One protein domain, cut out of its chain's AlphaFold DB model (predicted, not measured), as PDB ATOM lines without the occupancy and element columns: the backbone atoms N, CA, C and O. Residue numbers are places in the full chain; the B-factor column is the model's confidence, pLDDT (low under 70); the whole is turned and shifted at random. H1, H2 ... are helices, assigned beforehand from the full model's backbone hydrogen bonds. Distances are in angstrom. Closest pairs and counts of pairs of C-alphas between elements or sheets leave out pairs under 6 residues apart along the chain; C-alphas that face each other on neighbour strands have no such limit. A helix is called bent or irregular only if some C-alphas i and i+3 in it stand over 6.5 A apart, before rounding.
ATOM      1  N   VAL A  17     298.374 303.719 411.984       72.19
ATOM      2  CA  VAL A  17     299.240 304.303 413.028       72.19
ATOM      3  C   VAL A  17     299.295 303.464 414.312       72.19
ATOM      4  O   VAL A  17     300.225 303.597 415.096       72.19
ATOM      5  N   LEU A  18     298.297 302.603 414.529       79.75
ATOM      6  CA  LEU A  18     298.220 301.681 415.660       79.75
ATOM      7  C   LEU A  18     298.787 300.291 415.329       79.75
ATOM      8  O   LEU A  18     298.849 299.439 416.204       79.75
ATOM      9  N   LEU A  19     299.186 300.056 414.077       80.19
ATOM     10  CA  LEU A  19     299.766 298.793 413.605       80.19
ATOM     11  C   LEU A  19     301.287 298.877 413.396       80.19
ATOM     12  O   LEU A  19     301.896 297.984 412.801       80.19
ATOM     13  N   THR A  20     301.901 299.967 413.851       79.94
ATOM     14  CA  THR A  20     303.338 300.214 413.748       79.94
ATOM     15  C   THR A  20     303.928 300.411 415.132       79.94
ATOM     16  O   THR A  20     303.358 301.141 415.941       79.94
ATOM     17  N   VAL A  21     305.097 299.817 415.380       86.62
ATOM     18  CA  VAL A  21     305.850 300.041 416.619       86.62
ATOM     19  C   VAL A  21     306.361 301.485 416.620       86.62
ATOM     20  O   VAL A  21     307.127 301.841 415.721       86.62
ATOM     21  N   PRO A  22     305.958 302.329 417.587       83.62
ATOM     22  CA  PRO A  22     306.461 303.690 417.668       83.62
ATOM     23  C   PRO A  22     307.943 303.675 418.060       83.62
ATOM     24  O   PRO A  22     308.361 302.957 418.968       83.62
ATOM     25  N   THR A  23     308.744 304.471 417.359       87.00
ATOM     26  CA  THR A  23     310.208 304.540 417.507       87.00
ATOM     27  C   THR A  23     310.692 305.854 418.111       87.00
ATOM     28  O   THR A  23     311.832 305.941 418.565       87.00
ATOM     29  N   THR A  24     309.821 306.866 418.174       88.19
ATOM     30  CA  THR A  24     310.108 308.173 418.778       88.19
ATOM     31  C   THR A  24     309.067 308.560 419.830       88.19
ATOM     32  O   THR A  24     307.921 308.119 419.785       88.19
ATOM     33  N   GLU A  25     309.434 309.436 420.769       84.56
ATOM     34  CA  GLU A  25     308.518 309.952 421.804       84.56
ATOM     35  C   GLU A  25     307.254 310.585 421.204       84.56
ATOM     36  O   GLU A  25     306.134 310.337 421.652       84.56
ATOM     37  N   ARG A  26     307.413 311.344 420.115       84.00
ATOM     38  CA  ARG A  26     306.288 311.948 419.396       84.00
ATOM     39  C   ARG A  26     305.343 310.893 418.822       84.00
ATOM     40  O   ARG A  26     304.126 311.092 418.853       84.00
ATOM     41  N   GLU A  27     305.879 309.794 418.299       83.38
ATOM     42  CA  GLU A  27     305.084 308.673 417.794       83.38
ATOM     43  C   GLU A  27     304.348 307.960 418.926       83.38
ATOM     44  O   GLU A  27     303.161 307.689 418.769       83.38
ATOM     45  N   VAL A  28     304.984 307.749 420.084       79.44
ATOM     46  CA  VAL A  28     304.325 307.156 421.261       79.44
ATOM     47  C   VAL A  28     303.159 308.019 421.732       79.44
ATOM     48  O   VAL A  28     302.046 307.520 421.871       79.44
ATOM     49  N   LEU A  29     303.356 309.330 421.904       83.12
ATOM     50  CA  LEU A  29     302.282 310.236 422.329       83.12
ATOM     51  C   LEU A  29     301.140 310.309 421.303       83.12
ATOM     52  O   LEU A  29     299.964 310.421 421.666       83.12
ATOM     53  N   THR A  30     301.470 310.240 420.013       83.88
ATOM     54  CA  THR A  30     300.477 310.238 418.932       83.88
ATOM     55  C   THR A  30     299.690 308.928 418.911       83.88
ATOM     56  O   THR A  30     298.459 308.960 418.847       83.88
ATOM     57  N   ALA A  31     300.379 307.791 419.022       83.12
ATOM     58  CA  ALA A  31     299.780 306.464 419.081       83.12
ATOM     59  C   ALA A  31     298.904 306.304 420.329       83.12
ATOM     60  O   ALA A  31     297.777 305.838 420.208       83.12
ATOM     61  N   ALA A  32     299.340 306.795 421.491       83.94
ATOM     62  CA  ALA A  32     298.557 306.782 422.725       83.94
ATOM     63  C   ALA A  32     297.233 307.552 422.597       83.94
ATOM     64  O   ALA A  32     296.167 307.047 422.947       83.94
ATOM     65  N   ARG A  33     297.266 308.762 422.022       82.81
ATOM     66  CA  ARG A  33     296.047 309.549 421.763       82.81
ATOM     67  C   ARG A  33     295.145 308.885 420.724       82.81
ATOM     68  O   ARG A  33     293.921 308.981 420.822       82.81
ATOM     69  N   ALA A  34     295.728 308.244 419.714       82.25
ATOM     70  CA  ALA A  34     294.979 307.482 418.723       82.25
ATOM     71  C   ALA A  34     294.327 306.234 419.346       82.25
ATOM     72  O   ALA A  34     293.165 305.963 419.052       82.25
ATOM     73  N   LEU A  35     295.022 305.547 420.256       83.56
ATOM     74  CA  LEU A  35     294.526 304.430 421.063       83.56
ATOM     75  C   LEU A  35     293.361 304.856 421.955       83.56
ATOM     76  O   LEU A  35     292.301 304.242 421.902       83.56
ATOM     77  N   GLU A  36     293.506 305.953 422.698       87.25
ATOM     78  CA  GLU A  36     292.436 306.519 423.529       87.25
ATOM     79  C   GLU A  36     291.173 306.792 422.693       87.25
ATOM     80  O   GLU A  36     290.067 306.369 423.038       87.25
ATOM     81  N   ARG A  37     291.328 307.444 421.533       80.75
ATOM     82  CA  ARG A  37     290.213 307.712 420.608       80.75
ATOM     83  C   ARG A  37     289.607 306.426 420.055       80.75
ATOM     84  O   ARG A  37     288.385 306.330 419.963       80.75
ATOM     85  N   PHE A  38     290.441 305.454 419.697       82.25
ATOM     86  CA  PHE A  38     290.018 304.160 419.175       82.25
ATOM     87  C   PHE A  38     289.184 303.383 420.200       82.25
ATOM     88  O   PHE A  38     288.100 302.899 419.866       82.25
ATOM     89  N   ILE A  39     289.634 303.342 421.456       85.19
ATOM     90  CA  ILE A  39     288.924 302.730 422.581       85.19
ATOM     91  C   ILE A  39     287.568 303.408 422.797       85.19
ATOM     92  O   ILE A  39     286.539 302.739 422.880       85.19
ATOM     93  N   ILE A  40     287.533 304.744 422.852       85.06
ATOM     94  CA  ILE A  40     286.291 305.494 423.089       85.06
ATOM     95  C   ILE A  40     285.299 305.301 421.938       85.06
ATOM     96  O   ILE A  40     284.104 305.106 422.185       85.06
ATOM     97  N   ALA A  41     285.768 305.350 420.689       80.56
ATOM     98  CA  ALA A  41     284.928 305.177 419.506       80.56
ATOM     99  C   ALA A  41     284.291 303.781 419.469       80.56
ATOM    100  O   ALA A  41     283.098 303.656 419.198       80.56
ATOM    101  N   ASN A  42     285.057 302.756 419.842       80.25
ATOM    102  CA  ASN A  42     284.644 301.357 419.776       80.25
ATOM    103  C   ASN A  42     284.194 300.775 421.125       80.25
ATOM    104  O   ASN A  42     284.013 299.570 421.246       80.25
ATOM    105  N   ARG A  43     283.950 301.615 422.138       83.75
ATOM    106  CA  ARG A  43     283.602 301.212 423.519       83.75
ATOM    107  C   ARG A  43     282.446 300.213 423.659       83.75
ATOM    108  O   ARG A  43     282.364 299.513 424.659       83.75
ATOM    109  N   ALA A  44     281.521 300.185 422.701       78.50
ATOM    110  CA  ALA A  44     280.364 299.288 422.699       78.50
ATOM    111  C   ALA A  44     280.556 298.053 421.799       78.50
ATOM    112  O   ALA A  44     279.653 297.230 421.710       78.50
ATOM    113  N   HIS A  45     281.690 297.946 421.103       78.38
ATOM    114  CA  HIS A  45     281.941 296.896 420.127       78.38
ATOM    115  C   HIS A  45     282.440 295.622 420.813       78.38
ATOM    116  O   HIS A  45     283.353 295.674 421.635       78.38
ATOM    117  N   GLU A  46     281.866 294.472 420.456       77.06
ATOM    118  CA  GLU A  46     282.220 293.173 421.048       77.06
ATOM    119  C   GLU A  46     283.655 292.748 420.692       77.06
ATOM    120  O   GLU A  46     284.367 292.208 421.528       77.06
ATOM    121  N   GLY A  47     284.130 293.090 419.491       79.69
ATOM    122  CA  GLY A  47     285.515 292.854 419.052       79.69
ATOM    123  C   GLY A  47     286.576 293.827 419.595       79.69
ATOM    124  O   GLY A  47     287.704 293.805 419.110       79.69
ATOM    125  N   LEU A  48     286.243 294.720 420.540       84.06
ATOM    126  CA  LEU A  48     287.210 295.704 421.052       84.06
ATOM    127  C   LEU A  48     288.372 295.031 421.791       84.06
ATOM    128  O   LEU A  48     289.516 295.434 421.605       84.06
ATOM    129  N   GLU A  49     288.087 294.003 422.591       86.38
ATOM    130  CA  GLU A  49     289.107 293.238 423.319       86.38
ATOM    131  C   GLU A  49     290.111 292.596 422.357       86.38
ATOM    132  O   GLU A  49     291.322 292.736 422.520       86.38
ATOM    133  N   GLU A  50     289.608 291.963 421.296       85.19
ATOM    134  CA  GLU A  50     290.444 291.327 420.282       85.19
ATOM    135  C   GLU A  50     291.280 292.353 419.503       85.19
ATOM    136  O   GLU A  50     292.465 292.135 419.252       85.19
ATOM    137  N   ALA A  51     290.691 293.497 419.143       84.69
ATOM    138  CA  ALA A  51     291.411 294.564 418.454       84.69
ATOM    139  C   ALA A  51     292.515 295.174 419.335       84.69
ATOM    140  O   ALA A  51     293.622 295.411 418.854       84.69
ATOM    141  N   LEU A  52     292.248 295.374 420.628       86.25
ATOM    142  CA  LEU A  52     293.252 295.825 421.592       86.25
ATOM    143  C   LEU A  52     294.377 294.804 421.762       86.25
ATOM    144  O   LEU A  52     295.541 295.192 421.765       86.25
ATOM    145  N   GLY A  53     294.054 293.509 421.795       84.69
ATOM    146  CA  GLY A  53     295.050 292.436 421.825       84.69
ATOM    147  C   GLY A  53     295.993 292.423 420.614       84.69
ATOM    148  O   GLY A  53     297.122 291.954 420.729       84.69
ATOM    149  N   LYS A  54     295.569 292.969 419.465       85.38
ATOM    150  CA  LYS A  54     296.408 293.112 418.260       85.38
ATOM    151  C   LYS A  54     297.283 294.371 418.295       85.38
ATOM    152  O   LYS A  54     298.418 294.332 417.835       85.38
ATOM    153  N   VAL A  55     296.754 295.475 418.821       85.81
ATOM    154  CA  VAL A  55     297.399 296.801 418.788       85.81
ATOM    155  C   VAL A  55     298.376 297.015 419.940       85.81
ATOM    156  O   VAL A  55     299.479 297.524 419.741       85.81
ATOM    157  N   LEU A  56     297.969 296.655 421.159       87.62
ATOM    158  CA  LEU A  56     298.717 296.991 422.367       87.62
ATOM    159  C   LEU A  56     300.122 296.389 422.413       87.62
ATOM    160  O   LEU A  56     301.024 297.142 422.751       87.62
ATOM    161  N   PRO A  57     300.382 295.139 421.972       87.69
ATOM    162  CA  PRO A  57     301.739 294.594 422.003       87.69
ATOM    163  C   PRO A  57     302.771 295.451 421.253       87.69
ATOM    164  O   PRO A  57     303.900 295.603 421.708       87.69
ATOM    165  N   GLN A  58     302.386 296.040 420.116       81.88
ATOM    166  CA  GLN A  58     303.281 296.887 419.322       81.88
ATOM    167  C   GLN A  58     303.484 298.265 419.955       81.88
ATOM    168  O   GLN A  58     304.588 298.810 419.924       81.88
ATOM    169  N   PHE A  59     302.420 298.827 420.532       87.00
ATOM    170  CA  PHE A  59     302.497 300.073 421.281       87.00
ATOM    171  C   PHE A  59     303.347 299.911 422.549       87.00
ATOM    172  O   PHE A  59     304.250 300.713 422.764       87.00
ATOM    173  N   ASP A  60     303.117 298.849 423.324       87.50
ATOM    174  CA  ASP A  60     303.840 298.506 424.553       87.50
ATOM    175  C   ASP A  60     305.333 298.318 424.283       87.50
ATOM    176  O   ASP A  60     306.168 298.810 425.040       87.50
ATOM    177  N   GLU A  61     305.686 297.668 423.169       87.94
ATOM    178  CA  GLU A  61     307.080 297.491 422.766       87.94
ATOM    179  C   GLU A  61     307.788 298.834 422.529       87.94
ATOM    180  O   GLU A  61     308.918 299.034 422.982       87.94
ATOM    181  N   GLY A  62     307.144 299.762 421.818       82.69
ATOM    182  CA  GLY A  62     307.712 301.087 421.568       82.69
ATOM    183  C   GLY A  62     307.713 301.963 422.822       82.69
ATOM    184  O   GLY A  62     308.713 302.613 423.136       82.69
ATOM    185  N   TRP A  63     306.625 301.931 423.589       84.94
ATOM    186  CA  TRP A  63     306.473 302.703 424.817       84.94
ATOM    187  C   TRP A  63     307.487 302.290 425.887       84.94
ATOM    188  O   TRP A  63     308.142 303.162 426.450       84.94
ATOM    189  N   ALA A  64     307.712 300.989 426.096       86.31
ATOM    190  CA  ALA A  64     308.699 300.489 427.052       86.31
ATOM    191  C   ALA A  64     310.143 300.874 426.682       86.31
ATOM    192  O   ALA A  64     310.960 301.132 427.565       86.31
ATOM    193  N   LYS A  65     310.470 300.942 425.383       85.12
ATOM    194  CA  LYS A  65     311.803 301.357 424.907       85.12
ATOM    195  C   LYS A  65     312.065 302.846 425.115       85.12
ATOM    196  O   LYS A  65     313.197 303.231 425.395       85.12
ATOM    197  N   ILE A  66     311.039 303.674 424.939       88.50
ATOM    198  CA  ILE A  66     311.151 305.138 424.994       88.50
ATOM    199  C   ILE A  66     310.927 305.662 426.418       88.50
ATOM    200  O   ILE A  66     311.511 306.675 426.788       88.50
ATOM    201  N   ASN A  67     310.124 304.950 427.215       83.56
ATOM    202  CA  ASN A  67     309.835 305.221 428.622       83.56
ATOM    203  C   ASN A  67     309.391 306.677 428.876       83.56
ATOM    204  O   ASN A  67     310.000 307.397 429.666       83.56
ATOM    205  N   CYS A  68     308.348 307.116 428.163       80.44
ATOM    206  CA  CYS A  68     307.780 308.464 428.279       80.44
ATOM    207  C   CYS A  68     306.410 308.457 428.975       80.44
ATOM    208  O   CYS A  68     305.655 307.492 428.866       80.44
ATOM    209  N   ASP A  69     306.066 309.546 429.664       79.12
ATOM    210  CA  ASP A  69     304.806 309.642 430.406       79.12
ATOM    211  C   ASP A  69     303.614 309.909 429.477       79.12
ATOM    212  O   ASP A  69     303.461 310.982 428.885       79.12
ATOM    213  N   VAL A  70     302.711 308.933 429.395       75.19
ATOM    214  CA  VAL A  70     301.470 309.032 428.623       75.19
ATOM    215  C   VAL A  70     300.361 309.551 429.535       75.19
ATOM    216  O   VAL A  70     299.595 308.788 430.111       75.19
ATOM    217  N   THR A  71     300.284 310.872 429.687       74.50
ATOM    218  CA  THR A  71     299.236 311.522 430.489       74.50
ATOM    219  C   THR A  71     298.009 311.881 429.650       74.50
ATOM    220  O   THR A  71     298.096 312.191 428.458       74.50
ATOM    221  N   GLY A  72     296.831 311.861 430.280       72.62
ATOM    222  CA  GLY A  72     295.588 312.313 429.646       72.62
ATOM    223  C   GLY A  72     294.916 311.274 428.746       72.62
ATOM    224  O   GLY A  72     294.046 311.642 427.956       72.62
ATOM    225  N   CYS A  73     295.276 309.994 428.896       82.06
ATOM    226  CA  CYS A  73     294.631 308.859 428.228       82.06
ATOM    227  C   CYS A  73     293.943 307.952 429.270       82.06
ATOM    228  O   CYS A  73     294.405 306.847 429.541       82.06
ATOM    229  N   PRO A  74     292.857 308.422 429.917       82.50
ATOM    230  CA  PRO A  74     292.236 307.734 431.048       82.50
ATOM    231  C   PRO A  74     291.597 306.394 430.674       82.50
ATOM    232  O   PRO A  74     291.492 305.518 431.531       82.50
ATOM    233  N   ALA A  75     291.127 306.218 429.435       83.44
ATOM    234  CA  ALA A  75     290.600 304.932 428.997       83.44
ATOM    235  C   ALA A  75     291.727 303.906 428.835       83.44
ATOM    236  O   ALA A  75     291.551 302.755 429.239       83.44
ATOM    237  N   LEU A  76     292.875 304.331 428.307       84.44
ATOM    238  CA  LEU A  76     294.079 303.511 428.192       84.44
ATOM    239  C   LEU A  76     294.691 303.187 429.570       84.44
ATOM    240  O   LEU A  76     294.921 302.024 429.875       84.44
ATOM    241  N   GLU A  77     294.858 304.176 430.453       85.81
ATOM    242  CA  GLU A  77     295.335 303.970 431.835       85.81
ATOM    243  C   GLU A  77     294.462 302.959 432.591       85.81
ATOM    244  O   GLU A  77     294.954 302.043 433.254       85.81
ATOM    245  N   ARG A  78     293.136 303.095 432.466       85.12
ATOM    246  CA  ARG A  78     292.191 302.198 433.134       85.12
ATOM    247  C   ARG A  78     292.216 300.782 432.562       85.12
ATOM    248  O   ARG A  78     291.913 299.844 433.294       85.12
ATOM    249  N   TYR A  79     292.563 300.629 431.285       86.12
ATOM    250  CA  TYR A  79     292.745 299.322 430.662       86.12
ATOM    251  C   TYR A  79     293.933 298.575 431.282       86.12
ATOM    252  O   TYR A  79     293.776 297.423 431.676       86.12
ATOM    253  N   TYR A  80     295.084 299.230 431.461       84.00
ATOM    254  CA  TYR A  80     296.238 298.593 432.110       84.00
ATOM    255  C   TYR A  80     295.961 298.240 433.578       84.00
ATOM    256  O   TYR A  80     296.253 297.127 434.001       84.00
ATOM    257  N   GLN A  81     295.280 299.116 434.327       82.12
ATOM    258  CA  GLN A  81     294.836 298.802 435.699       82.12
ATOM    259  C   GLN A  81     293.910 297.575 435.765       82.12
ATOM    260  O   GLN A  81     293.877 296.865 436.767       82.12
ATOM    261  N   HIS A  82     293.113 297.347 434.718       79.75
ATOM    262  CA  HIS A  82     292.208 296.203 434.625       79.75
ATOM    263  C   HIS A  82     292.949 294.906 434.271       79.75
ATOM    264  O   HIS A  82     292.661 293.872 434.875       79.75
ATOM    265  N   GLN A  83     293.945 294.985 433.382       78.00
ATOM    266  CA  GLN A  83     294.851 293.877 433.055       78.00
ATOM    267  C   GLN A  83     295.651 293.404 434.279       78.00
ATOM    268  O   GLN A  83     295.754 292.206 434.520       78.00
ATOM    269  N   GLU A  84     296.155 294.332 435.097       75.88
ATOM    270  CA  GLU A  84     296.883 294.008 436.335       75.88
ATOM    271  C   GLU A  84     295.994 293.360 437.412       75.88
ATOM    272  O   GLU A  84     296.484 292.623 438.265       75.88
ATOM    273  N   GLY A  85     294.684 293.627 437.383       70.88
ATOM    274  CA  GLY A  85     293.719 293.164 438.384       70.88
ATOM    275  C   GLY A  85     293.016 291.839 438.069       70.88
ATOM    276  O   GLY A  85     292.060 291.514 438.772       70.88
ATOM    277  N   GLU A  86     293.420 291.114 437.016       62.03
ATOM    278  CA  GLU A  86     292.741 289.902 436.499       62.03
ATOM    279  C   GLU A  86     291.225 290.087 436.261       62.03
ATOM    280  O   GLU A  86     290.424 289.148 436.345       62.03
ATOM    281  N   GLY A  87     290.795 291.317 435.972       65.56
ATOM    282  CA  GLY A  87     289.387 291.616 435.752       65.56
ATOM    283  C   GLY A  87     288.870 290.981 434.457       65.56
ATOM    284  O   GLY A  87     289.601 290.785 433.488       65.56
ATOM    285  N   ARG A  88     287.562 290.716 434.370       77.94
ATOM    286  CA  ARG A  88     286.938 290.356 433.080       77.94
ATOM    287  C   ARG A  88     286.790 291.604 432.222       77.94
ATOM    288  O   ARG A  88     286.252 292.589 432.723       77.94
ATOM    289  N   PHE A  89     287.174 291.573 430.943       82.38
ATOM    290  CA  PHE A  89     287.095 292.741 430.043       82.38
ATOM    291  C   PHE A  89     285.708 293.410 430.015       82.38
ATOM    292  O   PHE A  89     285.595 294.631 429.917       82.38
ATOM    293  N   ALA A  90     284.640 292.636 430.227       80.31
ATOM    294  CA  ALA A  90     283.276 293.141 430.388       80.31
ATOM    295  C   ALA A  90     283.130 294.235 431.473       80.31
ATOM    296  O   ALA A  90     282.302 295.139 431.336       80.31
ATOM    297  N   GLU A  91     283.923 294.190 432.545       83.19
ATOM    298  CA  GLU A  91     283.922 295.200 433.612       83.19
ATOM    299  C   GLU A  91     284.527 296.521 433.130       83.19
ATOM    300  O   GLU A  91     283.946 297.589 433.348       83.19
ATOM    301  N   TYR A  92     285.638 296.446 432.395       84.38
ATOM    302  CA  TYR A  92     286.244 297.593 431.728       84.38
ATOM    303  C   TYR A  92     285.293 298.200 430.687       84.38
ATOM    304  O   TYR A  92     285.065 299.412 430.674       84.38
ATOM    305  N   GLN A  93     284.640 297.362 429.882       84.44
ATOM    306  CA  GLN A  93     283.660 297.804 428.893       84.44
ATOM    307  C   GLN A  93     282.443 298.485 429.544       84.44
ATOM    308  O   GLN A  93     281.976 299.530 429.084       84.44
ATOM    309  N   THR A  94     281.965 297.951 430.671       84.88
ATOM    310  CA  THR A  94     280.888 298.568 431.463       84.88
ATOM    311  C   THR A  94     281.310 299.940 431.992       84.88
ATOM    312  O   THR A  94     280.540 300.903 431.912       84.88
ATOM    313  N   TRP A  95     282.547 300.060 432.479       88.38
ATOM    314  CA  TRP A  95     283.109 301.333 432.925       88.38
ATOM    315  C   TRP A  95     283.238 302.347 431.780       88.38
ATOM    316  O   TRP A  95     282.852 303.504 431.962       88.38
ATOM    317  N   LEU A  96     283.691 301.937 430.591       87.25
ATOM    318  CA  LEU A  96     283.771 302.812 429.415       87.25
ATOM    319  C   LEU A  96     282.396 303.382 429.043       87.25
ATOM    320  O   LEU A  96     282.243 304.585 428.806       87.25
ATOM    321  N   LEU A  97     281.372 302.525 429.031       80.56
ATOM    322  CA  LEU A  97     279.999 302.920 428.717       80.56
ATOM    323  C   LEU A  97     279.408 303.877 429.761       80.56
ATOM    324  O   LEU A  97     278.621 304.756 429.401       80.56
ATOM    325  N   ALA A  98     279.775 303.727 431.035       77.94
ATOM    326  CA  ALA A  98     279.345 304.616 432.112       77.94
ATOM    327  C   ALA A  98     280.086 305.965 432.085       77.94
ATOM    328  O   ALA A  98     279.455 307.016 432.193       77.94
ATOM    329  N   THR A  99     281.401 305.947 431.873       72.56
ATOM    330  CA  THR A  99     282.280 307.123 431.975       72.56
ATOM    331  C   THR A  99     282.097 308.100 430.812       72.56
ATOM    332  O   THR A  99     282.131 309.316 430.996       72.56
ATOM    333  N   VAL A 100     281.817 307.606 429.601       60.34
ATOM    334  CA  VAL A 100     281.483 308.491 428.469       60.34
ATOM    335  C   VAL A 100     280.112 309.148 428.670       60.34
ATOM    336  O   VAL A 100     279.932 310.319 428.338       60.34
ATOM    337  N   LYS A 101     279.149 308.444 429.285       54.75
ATOM    338  CA  LYS A 101     277.834 309.020 429.620       54.75
ATOM    339  C   LYS A 101     277.933 310.130 430.669       54.75
ATOM    340  O   LYS A 101     277.174 311.095 430.586       54.75
ATOM    341  N   THR A 102     278.839 310.019 431.642       47.94
ATOM    342  CA  THR A 102     279.017 311.047 432.679       47.94
ATOM    343  C   THR A 102     279.765 312.270 432.164       47.94
ATOM    344  O   THR A 102     279.314 313.372 432.446       47.94
ATOM    345  N   ARG A 103     280.798 312.129 431.319       47.72
ATOM    346  CA  ARG A 103     281.511 313.298 430.757       47.72
ATOM    347  C   ARG A 103     280.649 314.162 429.839       47.72
ATOM    348  O   ARG A 103     280.766 315.384 429.873       47.72
ATOM    349  N   VAL A 104     279.740 313.558 429.070       39.69
ATOM    350  CA  VAL A 104     278.750 314.306 428.269       39.69
ATOM    351  C   VAL A 104     277.771 315.067 429.175       39.69
ATOM    352  O   VAL A 104     277.333 316.162 428.836       39.69
ATOM    353  N   ARG A 105     277.459 314.518 430.355       32.44
ATOM    354  CA  ARG A 105     276.564 315.141 431.336       32.44
ATOM    355  C   ARG A 105     277.258 316.236 432.149       32.44
ATOM    356  O   ARG A 105     276.673 317.295 432.331       32.44
ATOM    357  N   GLU A 106     278.489 316.026 432.598       34.88
ATOM    358  CA  GLU A 106     279.274 317.021 433.341       34.88
ATOM    359  C   GLU A 106     279.658 318.206 432.454       34.88
ATOM    360  O   GLU A 106     279.450 319.342 432.865       34.88
TER     361      GLU A 106
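This is residues 17 to 106 of the 468 residues of an uncharacterized protein of Coprinellus micaceus (UniProt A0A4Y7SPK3). What does a first look show? Two helical hairpins, H1 with H2 and then H3 with H4, are set crosswise: H3 crosses H1 at nearly a right angle, and H4 runs past the end of the first hairpin where H1 links to H2. Residues 17 to 21 lie on the side of the first hairpin away from the second, and residues 101 to 106, which belong to H4, stick out free. What is it made of, and how large is it? The printed part has 90 residues with four named helices in the order H1, H2, H3, H4 and no named strand, and its class is all helix. It is compact, with a radius of gyration of the C-alphas of 13.0 A, and spans 36 by 28 by 22 A.

How do the first two helices stand? H1, residues 25 to 41, and H2, residues 48 to 66, form a hairpin and touch, at a shallow tilt of 16 degrees, opposite ways. Their closest C-alphas, of Val 28 and Trp 63, are 6.1 A apart. What does the next helix meet? H3, residues 74 to 84, touches H1 about perpendicular, at 89 degrees, with the closest C-alphas, of Glu 36 and Leu 76, 5.8 A apart. H2 and H3 are apart. Where does the last helix sit? H4, residues 89 to 106, forms a hairpin with H3 and touches it with residues 89 to 96 alone, at a shallow tilt of 24 degrees, opposite ways; the closest C-alphas, of His 82 and Tyr 92, are 6.8 A apart. H4 is close to but not clearly touching H1, with the closest C-alphas, of Ile 40 and Leu 96, 7.3 A apart, and likewise H2, with those of Glu 49 and Phe 89 7.0 A apart. How do the backbones run? Every O i to N i+4 pair is within hydrogen-bond range in H1 and H3, against 13 of 15 in H2 and 13 of 14 in H4.

Where do the helices begin and end? H1 begins at C-alpha 25 (308.518, 309.952, 421.804) and is 24.2 A long; H4 is 25.7 A long and ends at C-alpha 106 (279.274, 317.021, 433.341). H3 is 15.4 A long. Is the longest helix by residues even? H2, 19 residues and 26.0 A long, has a kink of 43 degrees near residue 55 and is only just irregular: C-alphas 54 and 57 are 6.7 A apart.

How far does it reach? The two C-alphas farthest apart, of Lys 65 and Arg 105, are 38.4 A apart. Are there cuts or long links? The printed part has no cut; the link from H3 to H4 is tight, and those from H1 to H2 and from H2 to H3 are short. Where is confidence low? Residues 86 to 87 and 100 to 106 are under 70, and the mean pLDDT of the printed part is 79.3.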